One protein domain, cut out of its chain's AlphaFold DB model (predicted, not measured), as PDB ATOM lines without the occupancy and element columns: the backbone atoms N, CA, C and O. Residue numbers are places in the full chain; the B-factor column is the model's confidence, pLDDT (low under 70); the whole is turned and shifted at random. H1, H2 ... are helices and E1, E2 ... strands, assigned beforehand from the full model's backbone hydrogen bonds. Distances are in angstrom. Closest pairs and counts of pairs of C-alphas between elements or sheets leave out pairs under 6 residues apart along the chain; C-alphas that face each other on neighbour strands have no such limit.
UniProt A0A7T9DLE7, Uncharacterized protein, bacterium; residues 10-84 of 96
ATOM      1  N   LYS A  10     -37.785 -34.404  25.633       64.81
ATOM      2  CA  LYS A  10     -37.838 -35.502  24.666       64.81
ATOM      3  C   LYS A  10     -39.289 -35.799  24.320       64.81
ATOM      4  O   LYS A  10     -40.141 -35.890  25.202       64.81
ATOM      5  N   GLU A  11     -39.543 -35.953  23.030       68.31
ATOM      6  CA  GLU A  11     -40.826 -36.407  22.506       68.31
ATOM      7  C   GLU A  11     -40.775 -37.929  22.371       68.31
ATOM      8  O   GLU A  11     -39.814 -38.480  21.828       68.31
ATOM      9  N   PHE A  12     -41.804 -38.605  22.872       66.31
ATOM     10  CA  PHE A  12     -41.985 -40.038  22.677       66.31
ATOM     11  C   PHE A  12     -43.317 -40.260  21.967       66.31
ATOM     12  O   PHE A  12     -44.328 -39.705  22.410       66.31
ATOM     13  N   PRO A  13     -43.352 -41.059  20.888       68.06
ATOM     14  CA  PRO A  13     -44.608 -41.415  20.258       68.06
ATOM     15  C   PRO A  13     -45.375 -42.318  21.225       68.06
ATOM     16  O   PRO A  13     -44.983 -43.458  21.469       68.06
ATOM     17  N   ILE A  14     -46.449 -41.793  21.802       74.31
ATOM     18  CA  ILE A  14     -47.365 -42.568  22.631       74.31
ATOM     19  C   ILE A  14     -48.782 -42.413  22.096       74.31
ATOM     20  O   ILE A  14     -49.142 -41.358  21.578       74.31
ATOM     21  N   LYS A  15     -49.582 -43.468  22.239       83.81
ATOM     22  CA  LYS A  15     -51.019 -43.418  21.974       83.81
ATOM     23  C   LYS A  15     -51.721 -42.914  23.227       83.81
ATOM     24  O   LYS A  15     -51.486 -43.446  24.314       83.81
ATOM     25  N   ILE A  16     -52.547 -41.884  23.080       83.88
ATOM     26  CA  ILE A  16     -53.383 -41.364  24.162       83.88
ATOM     27  C   ILE A  16     -54.786 -41.913  23.958       83.88
ATOM     28  O   ILE A  16     -55.289 -41.908  22.841       83.88
ATOM     29  N   TYR A  17     -55.405 -42.374  25.038       88.12
ATOM     30  CA  TYR A  17     -56.784 -42.841  25.034       88.12
ATOM     31  C   TYR A  17     -57.604 -41.996  26.004       88.12
ATOM     32  O   TYR A  17     -57.105 -41.609  27.065       88.12
ATOM     33  N   ASP A  18     -58.846 -41.688  25.641       89.12
ATOM     34  CA  ASP A  18     -59.766 -40.991  26.532       89.12
ATOM     35  C   ASP A  18     -60.288 -41.919  27.650       89.12
ATOM     36  O   ASP A  18     -59.973 -43.108  27.720       89.12
ATOM     37  N   MET A  19     -61.122 -41.385  28.550       91.50
ATOM     38  CA  MET A  19     -61.701 -42.176  29.649       91.50
ATOM     39  C   MET A  19     -62.657 -43.288  29.180       91.50
ATOM     40  O   MET A  19     -63.054 -44.123  29.991       91.50
ATOM     41  N   LYS A  20     -63.060 -43.287  27.907       95.31
ATOM     42  CA  LYS A  20     -63.895 -44.322  27.289       95.31
ATOM     43  C   LYS A  20     -63.052 -45.369  26.551       95.31
ATOM     44  O   LYS A  20     -63.603 -46.386  26.149       95.31
ATOM     45  N   GLY A  21     -61.738 -45.155  26.435       92.69
ATOM     46  CA  GLY A  21     -60.809 -46.038  25.735       92.69
ATOM     47  C   GLY A  21     -60.663 -45.735  24.241       92.69
ATOM     48  O   GLY A  21     -60.064 -46.538  23.532       92.69
ATOM     49  N   GLU A  22     -61.183 -44.605  23.761       93.81
ATOM     50  CA  GLU A  22     -61.064 -44.180  22.361       93.81
ATOM     51  C   GLU A  22     -59.705 -43.502  22.127       93.81
ATOM     52  O   GLU A  22     -59.262 -42.704  22.956       93.81
ATOM     53  N   GLU A  23     -59.029 -43.815  21.013       91.50
ATOM     54  CA  GLU A  23     -57.741 -43.193  20.662       91.50
ATOM     55  C   GLU A  23     -57.938 -41.700  20.357       91.50
ATOM     56  O   GLU A  23     -58.821 -41.309  19.592       91.50
ATOM     57  N   VAL A  24     -57.110 -40.859  20.976       86.50
ATOM     58  CA  VAL A  24     -57.127 -39.407  20.804       86.50
ATOM     59  C   VAL A  24     -55.878 -38.984  20.038       86.50
ATOM     60  O   VAL A  24     -54.778 -38.911  20.592       86.50
ATOM     61  N   ASP A  25     -56.070 -38.661  18.763       82.50
ATOM     62  CA  ASP A  25     -55.008 -38.186  17.879       82.50
ATOM     63  C   ASP A  25     -54.672 -36.700  18.085       82.50
ATOM     64  O   ASP A  25     -55.455 -35.912  18.621       82.50
ATOM     65  N   GLY A  26     -53.488 -36.296  17.616       73.94
ATOM     66  CA  GLY A  26     -53.053 -34.893  17.597       73.94
ATOM     67  C   GLY A  26     -52.426 -34.388  18.899       73.94
ATOM     68  O   GLY A  26     -52.098 -33.206  18.997       73.94
ATOM     69  N   TYR A  27     -52.211 -35.267  19.877       68.25
ATOM     70  CA  TYR A  27     -51.514 -34.944  21.119       68.25
ATOM     71  C   TYR A  27     -50.115 -35.558  21.142       68.25
ATOM     72  O   TYR A  27     -49.890 -36.683  20.710       68.25
ATOM     73  N   THR A  28     -49.159 -34.814  21.689       68.19
ATOM     74  CA  THR A  28     -47.824 -35.315  22.026       68.19
ATOM     75  C   THR A  28     -47.618 -35.112  23.514       68.19
ATOM     76  O   THR A  28     -47.886 -34.028  24.035       68.19
ATOM     77  N   VAL A  29     -47.156 -36.150  24.208       69.06
ATOM     78  CA  VAL A  29     -46.793 -36.021  25.618       69.06
ATOM     79  C   VAL A  29     -45.347 -35.578  25.723       69.06
ATOM     80  O   VAL A  29     -44.450 -36.144  25.098       69.06
ATOM     81  N   LEU A  30     -45.139 -34.550  26.538       70.44
ATOM     82  CA  LEU A  30     -43.819 -34.041  26.853       70.44
ATOM     83  C   LEU A  30     -43.267 -34.805  28.056       70.44
ATOM     84  O   LEU A  30     -43.852 -34.771  29.140       70.44
ATOM     85  N   LEU A  31     -42.133 -35.484  27.872       69.62
ATOM     86  CA  LEU A  31     -41.392 -36.042  28.995       69.62
ATOM     87  C   LEU A  31     -40.456 -34.968  29.556       69.62
ATOM     88  O   LEU A  31     -39.522 -34.534  28.879       69.62
ATOM     89  N   VAL A  32     -40.699 -34.577  30.805       71.06
ATOM     90  CA  VAL A  32     -39.796 -33.718  31.577       71.06
ATOM     91  C   VAL A  32     -38.754 -34.603  32.255       71.06
ATOM     92  O   VAL A  32     -39.094 -35.390  33.140       71.06
ATOM     93  N   THR A  33     -37.494 -34.497  31.834       70.50
ATOM     94  CA  THR A  33     -36.388 -35.252  32.446       70.50
ATOM     95  C   THR A  33     -35.617 -34.453  33.486       70.50
ATOM     96  O   THR A  33     -35.043 -35.071  34.376       70.50
ATOM     97  N   GLY A  34     -35.661 -33.118  33.412       76.19
ATOM     98  CA  GLY A  34     -35.019 -32.239  34.384       76.19
ATOM     99  C   GLY A  34     -35.566 -32.473  35.788       76.19
ATOM    100  O   GLY A  34     -36.785 -32.518  36.008       76.19
ATOM    101  N   ARG A  35     -34.665 -32.640  36.753       78.06
ATOM    102  CA  ARG A  35     -35.005 -32.773  38.171       78.06
ATOM    103  C   ARG A  35     -34.185 -31.789  38.977       78.06
ATOM    104  O   ARG A  35     -33.044 -31.531  38.636       78.06
ATOM    105  N   ALA A  36     -34.770 -31.274  40.047       81.62
ATOM    106  CA  ALA A  36     -34.050 -30.477  41.027       81.62
ATOM    107  C   ALA A  36     -34.406 -30.942  42.439       81.62
ATOM    108  O   ALA A  36     -35.556 -31.300  42.728       81.62
ATOM    109  N   ASN A  37     -33.422 -30.908  43.328       81.25
ATOM    110  CA  ASN A  37     -33.658 -31.001  44.757       81.25
ATOM    111  C   ASN A  37     -34.222 -29.672  45.259       81.25
ATOM    112  O   ASN A  37     -33.887 -28.598  44.755       81.25
ATOM    113  N   ALA A  38     -35.083 -29.739  46.269       80.69
ATOM    114  CA  ALA A  38     -35.538 -28.541  46.950       80.69
ATOM    115  C   ALA A  38     -35.886 -28.821  48.404       80.69
ATOM    116  O   ALA A  38     -36.527 -29.828  48.728       80.69
ATOM    117  N   ASP A  39     -35.565 -27.848  49.240       78.88
ATOM    118  CA  ASP A  39     -36.049 -27.756  50.605       78.88
ATOM    119  C   ASP A  39     -37.281 -26.859  50.642       78.88
ATOM    120  O   ASP A  39     -37.414 -25.922  49.854       78.88
ATOM    121  N   ALA A  40     -38.205 -27.112  51.570       75.81
ATOM    122  CA  ALA A  40     -39.243 -26.128  51.839       75.81
ATOM    123  C   ALA A  40     -39.419 -25.842  53.306       75.81
ATOM    124  O   ALA A  40     -39.334 -26.712  54.172       75.81
ATOM    125  N   TYR A  41     -39.759 -24.588  53.528       75.56
ATOM    126  CA  TYR A  41     -39.996 -24.013  54.824       75.56
ATOM    127  C   TYR A  41     -41.492 -23.964  55.053       75.56
ATOM    128  O   TYR A  41     -42.250 -23.415  54.247       75.56
ATOM    129  N   TYR A  42     -41.907 -24.546  56.170       77.31
ATOM    130  CA  TYR A  42     -43.303 -24.638  56.557       77.31
ATOM    131  C   TYR A  42     -43.594 -23.720  57.736       77.31
ATOM    132  O   TYR A  42     -42.787 -23.583  58.657       77.31
ATOM    133  N   ARG A  43     -44.802 -23.163  57.757       74.69
ATOM    134  CA  ARG A  43     -45.409 -22.584  58.956       74.69
ATOM    135  C   ARG A  43     -46.818 -23.129  59.084       74.69
ATOM    136  O   ARG A  43     -47.644 -22.892  58.213       74.69
ATOM    137  N   ILE A  44     -47.083 -23.857  60.171       79.88
ATOM    138  CA  ILE A  44     -48.408 -24.424  60.482       79.88
ATOM    139  C   ILE A  44     -48.986 -25.162  59.255       79.88
ATOM    140  O   ILE A  44     -50.004 -24.769  58.692       79.88
ATOM    141  N   ASN A  45     -48.279 -26.195  58.784       77.12
ATOM    142  CA  ASN A  45     -48.651 -27.034  57.631       77.12
ATOM    143  C   ASN A  45     -48.859 -26.304  56.288       77.12
ATOM    144  O   ASN A  45     -49.288 -26.925  55.319       77.12
ATOM    145  N   LYS A  46     -48.520 -25.013  56.188       77.75
ATOM    146  CA  LYS A  46     -48.468 -24.276  54.924       77.75
ATOM    147  C   LYS A  46     -47.024 -24.121  54.478       77.75
ATOM    148  O   LYS A  46     -46.169 -23.742  55.278       77.75
ATOM    149  N   ILE A  47     -46.769 -24.407  53.204       73.62
ATOM    150  CA  ILE A  47     -45.503 -24.058  52.557       73.62
ATOM    151  C   ILE A  47     -45.449 -22.532  52.488       73.62
ATOM    152  O   ILE A  47     -46.382 -21.914  51.984       73.62
ATOM    153  N   LEU A  48     -44.386 -21.949  53.034       77.94
ATOM    154  CA  LEU A  48     -44.091 -20.527  52.890       77.94
ATOM    155  C   LEU A  48     -43.117 -20.290  51.745       77.94
ATOM    156  O   LEU A  48     -43.313 -19.385  50.954       77.94
ATOM    157  N   ASN A  49     -42.056 -21.094  51.682       77.25
ATOM    158  CA  ASN A  49     -40.994 -20.936  50.699       77.25
ATOM    159  C   ASN A  49     -40.480 -22.299  50.262       77.25
ATOM    160  O   ASN A  49     -40.377 -23.214  51.083       77.25
ATOM    161  N   ILE A  50     -40.103 -22.400  48.992       79.25
ATOM    162  CA  ILE A  50     -39.356 -23.525  48.432       79.25
ATOM    163  C   ILE A  50     -38.007 -22.969  47.981       79.25
ATOM    164  O   ILE A  50     -37.961 -22.061  47.154       79.25
ATOM    165  N   ILE A  51     -36.920 -23.501  48.531       82.12
ATOM    166  CA  ILE A  51     -35.563 -23.204  48.078       82.12
ATOM    167  C   ILE A  51     -35.144 -24.344  47.163       82.12
ATOM    168  O   ILE A  51     -34.993 -25.479  47.608       82.12
ATOM    169  N   VAL A  52     -34.994 -24.034  45.879       79.81
ATOM    170  CA  VAL A  52     -34.566 -24.994  44.861       79.81
ATOM    171  C   VAL A  52     -33.045 -24.964  44.765       79.81
ATOM    172  O   VAL A  52     -32.459 -23.898  44.566       79.81
ATOM    173  N   ASP A  53     -32.406 -26.125  44.883       82.19
ATOM    174  CA  ASP A  53     -30.977 -26.264  44.621       82.19
ATOM    175  C   ASP A  53     -30.743 -26.316  43.111       82.19
ATOM    176  O   ASP A  53     -30.799 -27.371  42.476       82.19
ATOM    177  N   MET A  54     -30.468 -25.152  42.531       77.81
ATOM    178  CA  MET A  54     -30.217 -25.028  41.099       77.81
ATOM    179  C   MET A  54     -28.928 -25.726  40.646       77.81
ATOM    180  O   MET A  54     -28.814 -26.007  39.458       77.81
ATOM    181  N   ASN A  55     -27.994 -26.068  41.545       80.81
ATOM    182  CA  ASN A  55     -26.812 -26.858  41.169       80.81
ATOM    183  C   ASN A  55     -27.162 -28.328  40.907       80.81
ATOM    184  O   ASN A  55     -26.439 -29.014  40.192       80.81
ATOM    185  N   SER A  56     -28.263 -28.804  41.491       74.88
ATOM    186  CA  SER A  56     -28.815 -30.135  41.226       74.88
ATOM    187  C   SER A  56     -29.747 -30.175  40.012       74.88
ATOM    188  O   SER A  56     -30.218 -31.249  39.660       74.88
ATOM    189  N   CYS A  57     -30.041 -29.017  39.409       73.88
ATOM    190  CA  CYS A  57     -30.917 -28.896  38.253       73.88
ATOM    191  C   CYS A  57     -30.099 -28.982  36.962       73.88
ATOM    192  O   CYS A  57     -29.135 -28.237  36.793       73.88
ATOM    193  N   ASP A  58     -30.522 -29.826  36.020       69.75
ATOM    194  CA  ASP A  58     -29.834 -30.074  34.741       69.75
ATOM    195  C   ASP A  58     -29.909 -28.881  33.744       69.75
ATOM    196  O   ASP A  58     -29.919 -29.060  32.533       69.75
ATOM    197  N   ASN A  59     -29.985 -27.628  34.217       69.12
ATOM    198  CA  ASN A  59     -30.135 -26.414  33.394       69.12
ATOM    199  C   ASN A  59     -31.328 -26.460  32.413       69.12
ATOM    200  O   ASN A  59     -31.263 -25.967  31.281       69.12
ATOM    201  N   THR A  60     -32.446 -27.035  32.858       77.56
ATOM    202  CA  THR A  60     -33.664 -27.192  32.054       77.56
ATOM    203  C   THR A  60     -34.680 -26.085  32.328       77.56
ATOM    204  O   THR A  60     -34.874 -25.678  33.474       77.56
ATOM    205  N   ASP A  61     -35.416 -25.667  31.301       79.50
ATOM    206  CA  ASP A  61     -36.521 -24.704  31.430       79.50
ATOM    207  C   ASP A  61     -37.811 -25.321  32.019       79.50
ATOM    208  O   ASP A  61     -38.737 -24.580  32.353       79.50
ATOM    209  N   ILE A  62     -37.884 -26.653  32.142       84.00
ATOM    210  CA  ILE A  62     -38.972 -27.408  32.783       84.00
ATOM    211  C   ILE A  62     -38.349 -28.507  33.640       84.00
ATOM    212  O   ILE A  62     -37.611 -29.333  33.110       84.00
ATOM    213  N   PHE A  63     -38.684 -28.569  34.925       82.00
ATOM    214  CA  PHE A  63     -38.165 -29.592  35.828       82.00
ATOM    215  C   PHE A  63     -39.194 -30.040  36.865       82.00
ATOM    216  O   PHE A  63     -40.172 -29.352  37.163       82.00
ATOM    217  N   LEU A  64     -38.960 -31.222  37.428       81.31
ATOM    218  CA  LEU A  64     -39.716 -31.763  38.552       81.31
ATOM    219  C   LEU A  64     -38.926 -31.564  39.847       81.31
ATOM    220  O   LEU A  64     -37.720 -31.816  39.891       81.31
ATOM    221  N   ILE A  65     -39.609 -31.169  40.920       80.00
ATOM    222  CA  ILE A  65     -39.003 -31.096  42.252       80.00
ATOM    223  C   ILE A  65     -39.351 -32.370  43.021       80.00
ATOM    224  O   ILE A  65     -40.399 -32.440  43.659       80.00
ATOM    225  N   GLY A  66     -38.459 -33.364  42.979       70.81
ATOM    226  CA  GLY A  66     -38.512 -34.606  43.768       70.81
ATOM    227  C   GLY A  66     -39.918 -35.092  44.170       70.81
ATOM    228  O   GLY A  66     -40.763 -35.380  43.327       70.81
ATOM    229  N   ASN A  67     -40.165 -35.171  45.483       66.31
ATOM    230  CA  ASN A  67     -41.410 -35.688  46.075       66.31
ATOM    231  C   ASN A  67     -42.576 -34.679  46.058       66.31
ATOM    232  O   ASN A  67     -43.626 -34.932  46.651       66.31
ATOM    233  N   ARG A  68     -42.390 -33.503  45.453       65.62
ATOM    234  CA  ARG A  68     -43.388 -32.435  45.407       65.62
ATOM    235  C   ARG A  68     -44.059 -32.512  44.047       65.62
ATOM    236  O   ARG A  68     -43.484 -32.117  43.041       65.62
ATOM    237  N   GLY A  69     -45.259 -33.088  44.018       63.38
ATOM    238  CA  GLY A  69     -46.037 -33.200  42.786       63.38
ATOM    239  C   GLY A  69     -46.167 -31.847  42.078       63.38
ATOM    240  O   GLY A  69     -46.429 -30.836  42.725       63.38
ATOM    241  N   GLY A  70     -45.977 -31.844  40.759       73.88
ATOM    242  CA  GLY A  70     -46.037 -30.647  39.919       73.88
ATOM    243  C   GLY A  70     -44.800 -30.478  39.036       73.88
ATOM    244  O   GLY A  70     -43.702 -30.907  39.388       73.88
ATOM    245  N   ALA A  71     -44.995 -29.856  37.874       80.00
ATOM    246  CA  ALA A  71     -43.909 -29.412  37.009       80.00
ATOM    247  C   ALA A  71     -43.644 -27.926  37.244       80.00
ATOM    248  O   ALA A  71     -44.575 -27.120  37.306       80.00
ATOM    249  N   TYR A  72     -42.371 -27.579  37.364       82.94
ATOM    250  CA  TYR A  72     -41.888 -26.218  37.530       82.94
ATOM    251  C   TYR A  72     -41.263 -25.767  36.220       82.94
ATOM    252  O   TYR A  72     -40.663 -26.566  35.503       82.94
ATOM    253  N   ILE A  73     -41.426 -24.489  35.896       84.62
ATOM    254  CA  ILE A  73     -40.915 -23.914  34.653       84.62
ATOM    255  C   ILE A  73     -40.168 -22.618  34.926       84.62
ATOM    256  O   ILE A  73     -40.479 -21.898  35.879       84.62
ATOM    257  N   SER A  74     -39.211 -22.296  34.061       82.69
ATOM    258  CA  SER A  74     -38.552 -20.997  34.085       82.69
ATOM    259  C   SER A  74     -39.532 -19.872  33.741       82.69
ATOM    260  O   SER A  74     -40.493 -20.051  32.986       82.69
ATOM    261  N   GLU A  75     -39.266 -18.668  34.252       84.00
ATOM    262  CA  GLU A  75     -40.064 -17.480  33.926       84.00
ATOM    263  C   GLU A  75     -40.074 -17.204  32.410       84.00
ATOM    264  O   GLU A  75     -41.096 -16.819  31.839       84.00
ATOM    265  N   LYS A  76     -38.942 -17.451  31.736       84.62
ATOM    266  CA  LYS A  76     -38.810 -17.333  30.278       84.62
ATOM    267  C   LYS A  76     -39.827 -18.228  29.570       84.62
ATOM    268  O   LYS A  76     -40.551 -17.751  28.696       84.62
ATOM    269  N   LEU A  77     -39.899 -19.504  29.949       83.62
ATOM    270  CA  LEU A  77     -40.848 -20.435  29.353       83.62
ATOM    271  C   LEU A  77     -42.295 -20.074  29.704       83.62
ATOM    272  O   LEU A  77     -43.149 -20.101  28.821       83.62
ATOM    273  N   ALA A  78     -42.566 -19.666  30.945       85.50
ATOM    274  CA  ALA A  78     -43.895 -19.217  31.357       85.50
ATOM    275  C   ALA A  78     -44.410 -18.078  30.462       85.50
ATOM    276  O   ALA A  78     -45.521 -18.157  29.939       85.50
ATOM    277  N   LYS A  79     -43.573 -17.063  30.203       85.25
ATOM    278  CA  LYS A  79     -43.908 -15.937  29.313       85.25
ATOM    279  C   LYS A  79     -44.163 -16.382  27.873       85.25
ATOM    280  O   LYS A  79     -45.106 -15.903  27.247       85.25
ATOM    281  N   ILE A  80     -43.359 -17.312  27.353       85.75
ATOM    282  CA  ILE A  80     -43.558 -17.881  26.010       85.75
ATOM    283  C   ILE A  80     -44.914 -18.594  25.921       85.75
ATOM    284  O   ILE A  80     -45.654 -18.372  24.966       85.75
ATOM    285  N   LEU A  81     -45.247 -19.425  26.916       84.62
ATOM    286  CA  LEU A  81     -46.505 -20.173  26.948       84.62
ATOM    287  C   LEU A  81     -47.715 -19.237  27.086       84.62
ATOM    288  O   LEU A  81     -48.697 -19.406  26.371       84.62
ATOM    289  N   GLN A  82     -47.630 -18.214  27.941       83.56
ATOM    290  CA  GLN A  82     -48.685 -17.204  28.104       83.56
ATOM    291  C   GLN A  82     -48.911 -16.361  26.842       83.56
ATOM    292  O   GLN A  82     -50.036 -15.947  26.571       83.56
ATOM    293  N   GLY A  83     -47.858 -16.107  26.062       83.88
ATOM    294  CA  GLY A  83     -47.951 -15.363  24.805       83.88
ATOM    295  C   GLY A  83     -48.525 -16.165  23.631       83.88
ATOM    296  O   GLY A  83     -48.808 -15.587  22.579       83.88
ATOM    297  N   HIS A  84     -48.694 -17.484  23.771       83.12
ATOM    298  CA  HIS A  84     -49.109 -18.348  22.671       83.12
ATOM    299  C   HIS A  84     -50.637 -18.387  22.527       83.12
ATOM    300  O   HIS A  84     -51.343 -18.991  23.330       83.12
TER     301      HIS A  84
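What this domain is: This is residues 10 to 84 of the 96 residues of an uncharacterized protein of bacterium (UniProt A0A7T9DLE7). Three strand hairpins make a loose, elongated arch: E5 and E6 lie in the middle, the long hairpin E3 and E4 reaches to one end, and E1 and E2 with their long loop reach to the other. E3 and E5 join two of the hairpins into one curled sheet, and the short helix H1 follows E6, with residues 79 to 84 sticking out. The 75 printed residues hold six named strands and then one named helix, mostly strand; the sheet, order E4, E3, E5, E6, is mixed. The radius of gyration of the C-alphas is 16.1 A, and the spans are 45 by 28 by 25 A.

How they stand to each other: In the strongly twisted sheet, E3, residues 34 to 43, is antiparallel to E4, residues 46 to 53, with N 39 and O 51 2.9 A apart. E3 is parallel to E5, residues 62 to 65, with N 64 and O 34 2.9 A apart. E5 forms a hairpin with E6, residues 68 to 73, with N 72 and O 63 2.8 A apart. E2, residues 29 to 32, runs on into E3 at 72 degrees. E1, residues 10 to 12, forms a hairpin with E2, with N 31 and O 10 3.4 A apart. H1, residues 75 to 82, is not on the sheet; in it every O i to N i+4 pair is within hydrogen-bond range.

Where its parts are: E1 begins at C-alpha 10, (-37.838, -35.502, 24.666). E3 is 28.4 A long and ends at C-alpha 43, (-45.409, -22.584, 58.956); E4 is 20.4 A long. E6 measures 13.9 A, H1 10.4 A, E5 10.2 A, E2 9.5 A and E1 6.5 A. H1 ends at C-alpha 82, (-48.685, -17.204, 28.104).

The domain as a whole: The C-alphas of Glu 22 and Arg 43 are the two farthest apart, 45.3 A. The printed part has no cut; the link from E1 to E2, 16 residues, is long. Mean pLDDT of the printed part is 78.6, and 13 residues are under 70, among them 10 to 13 and 67 to 69.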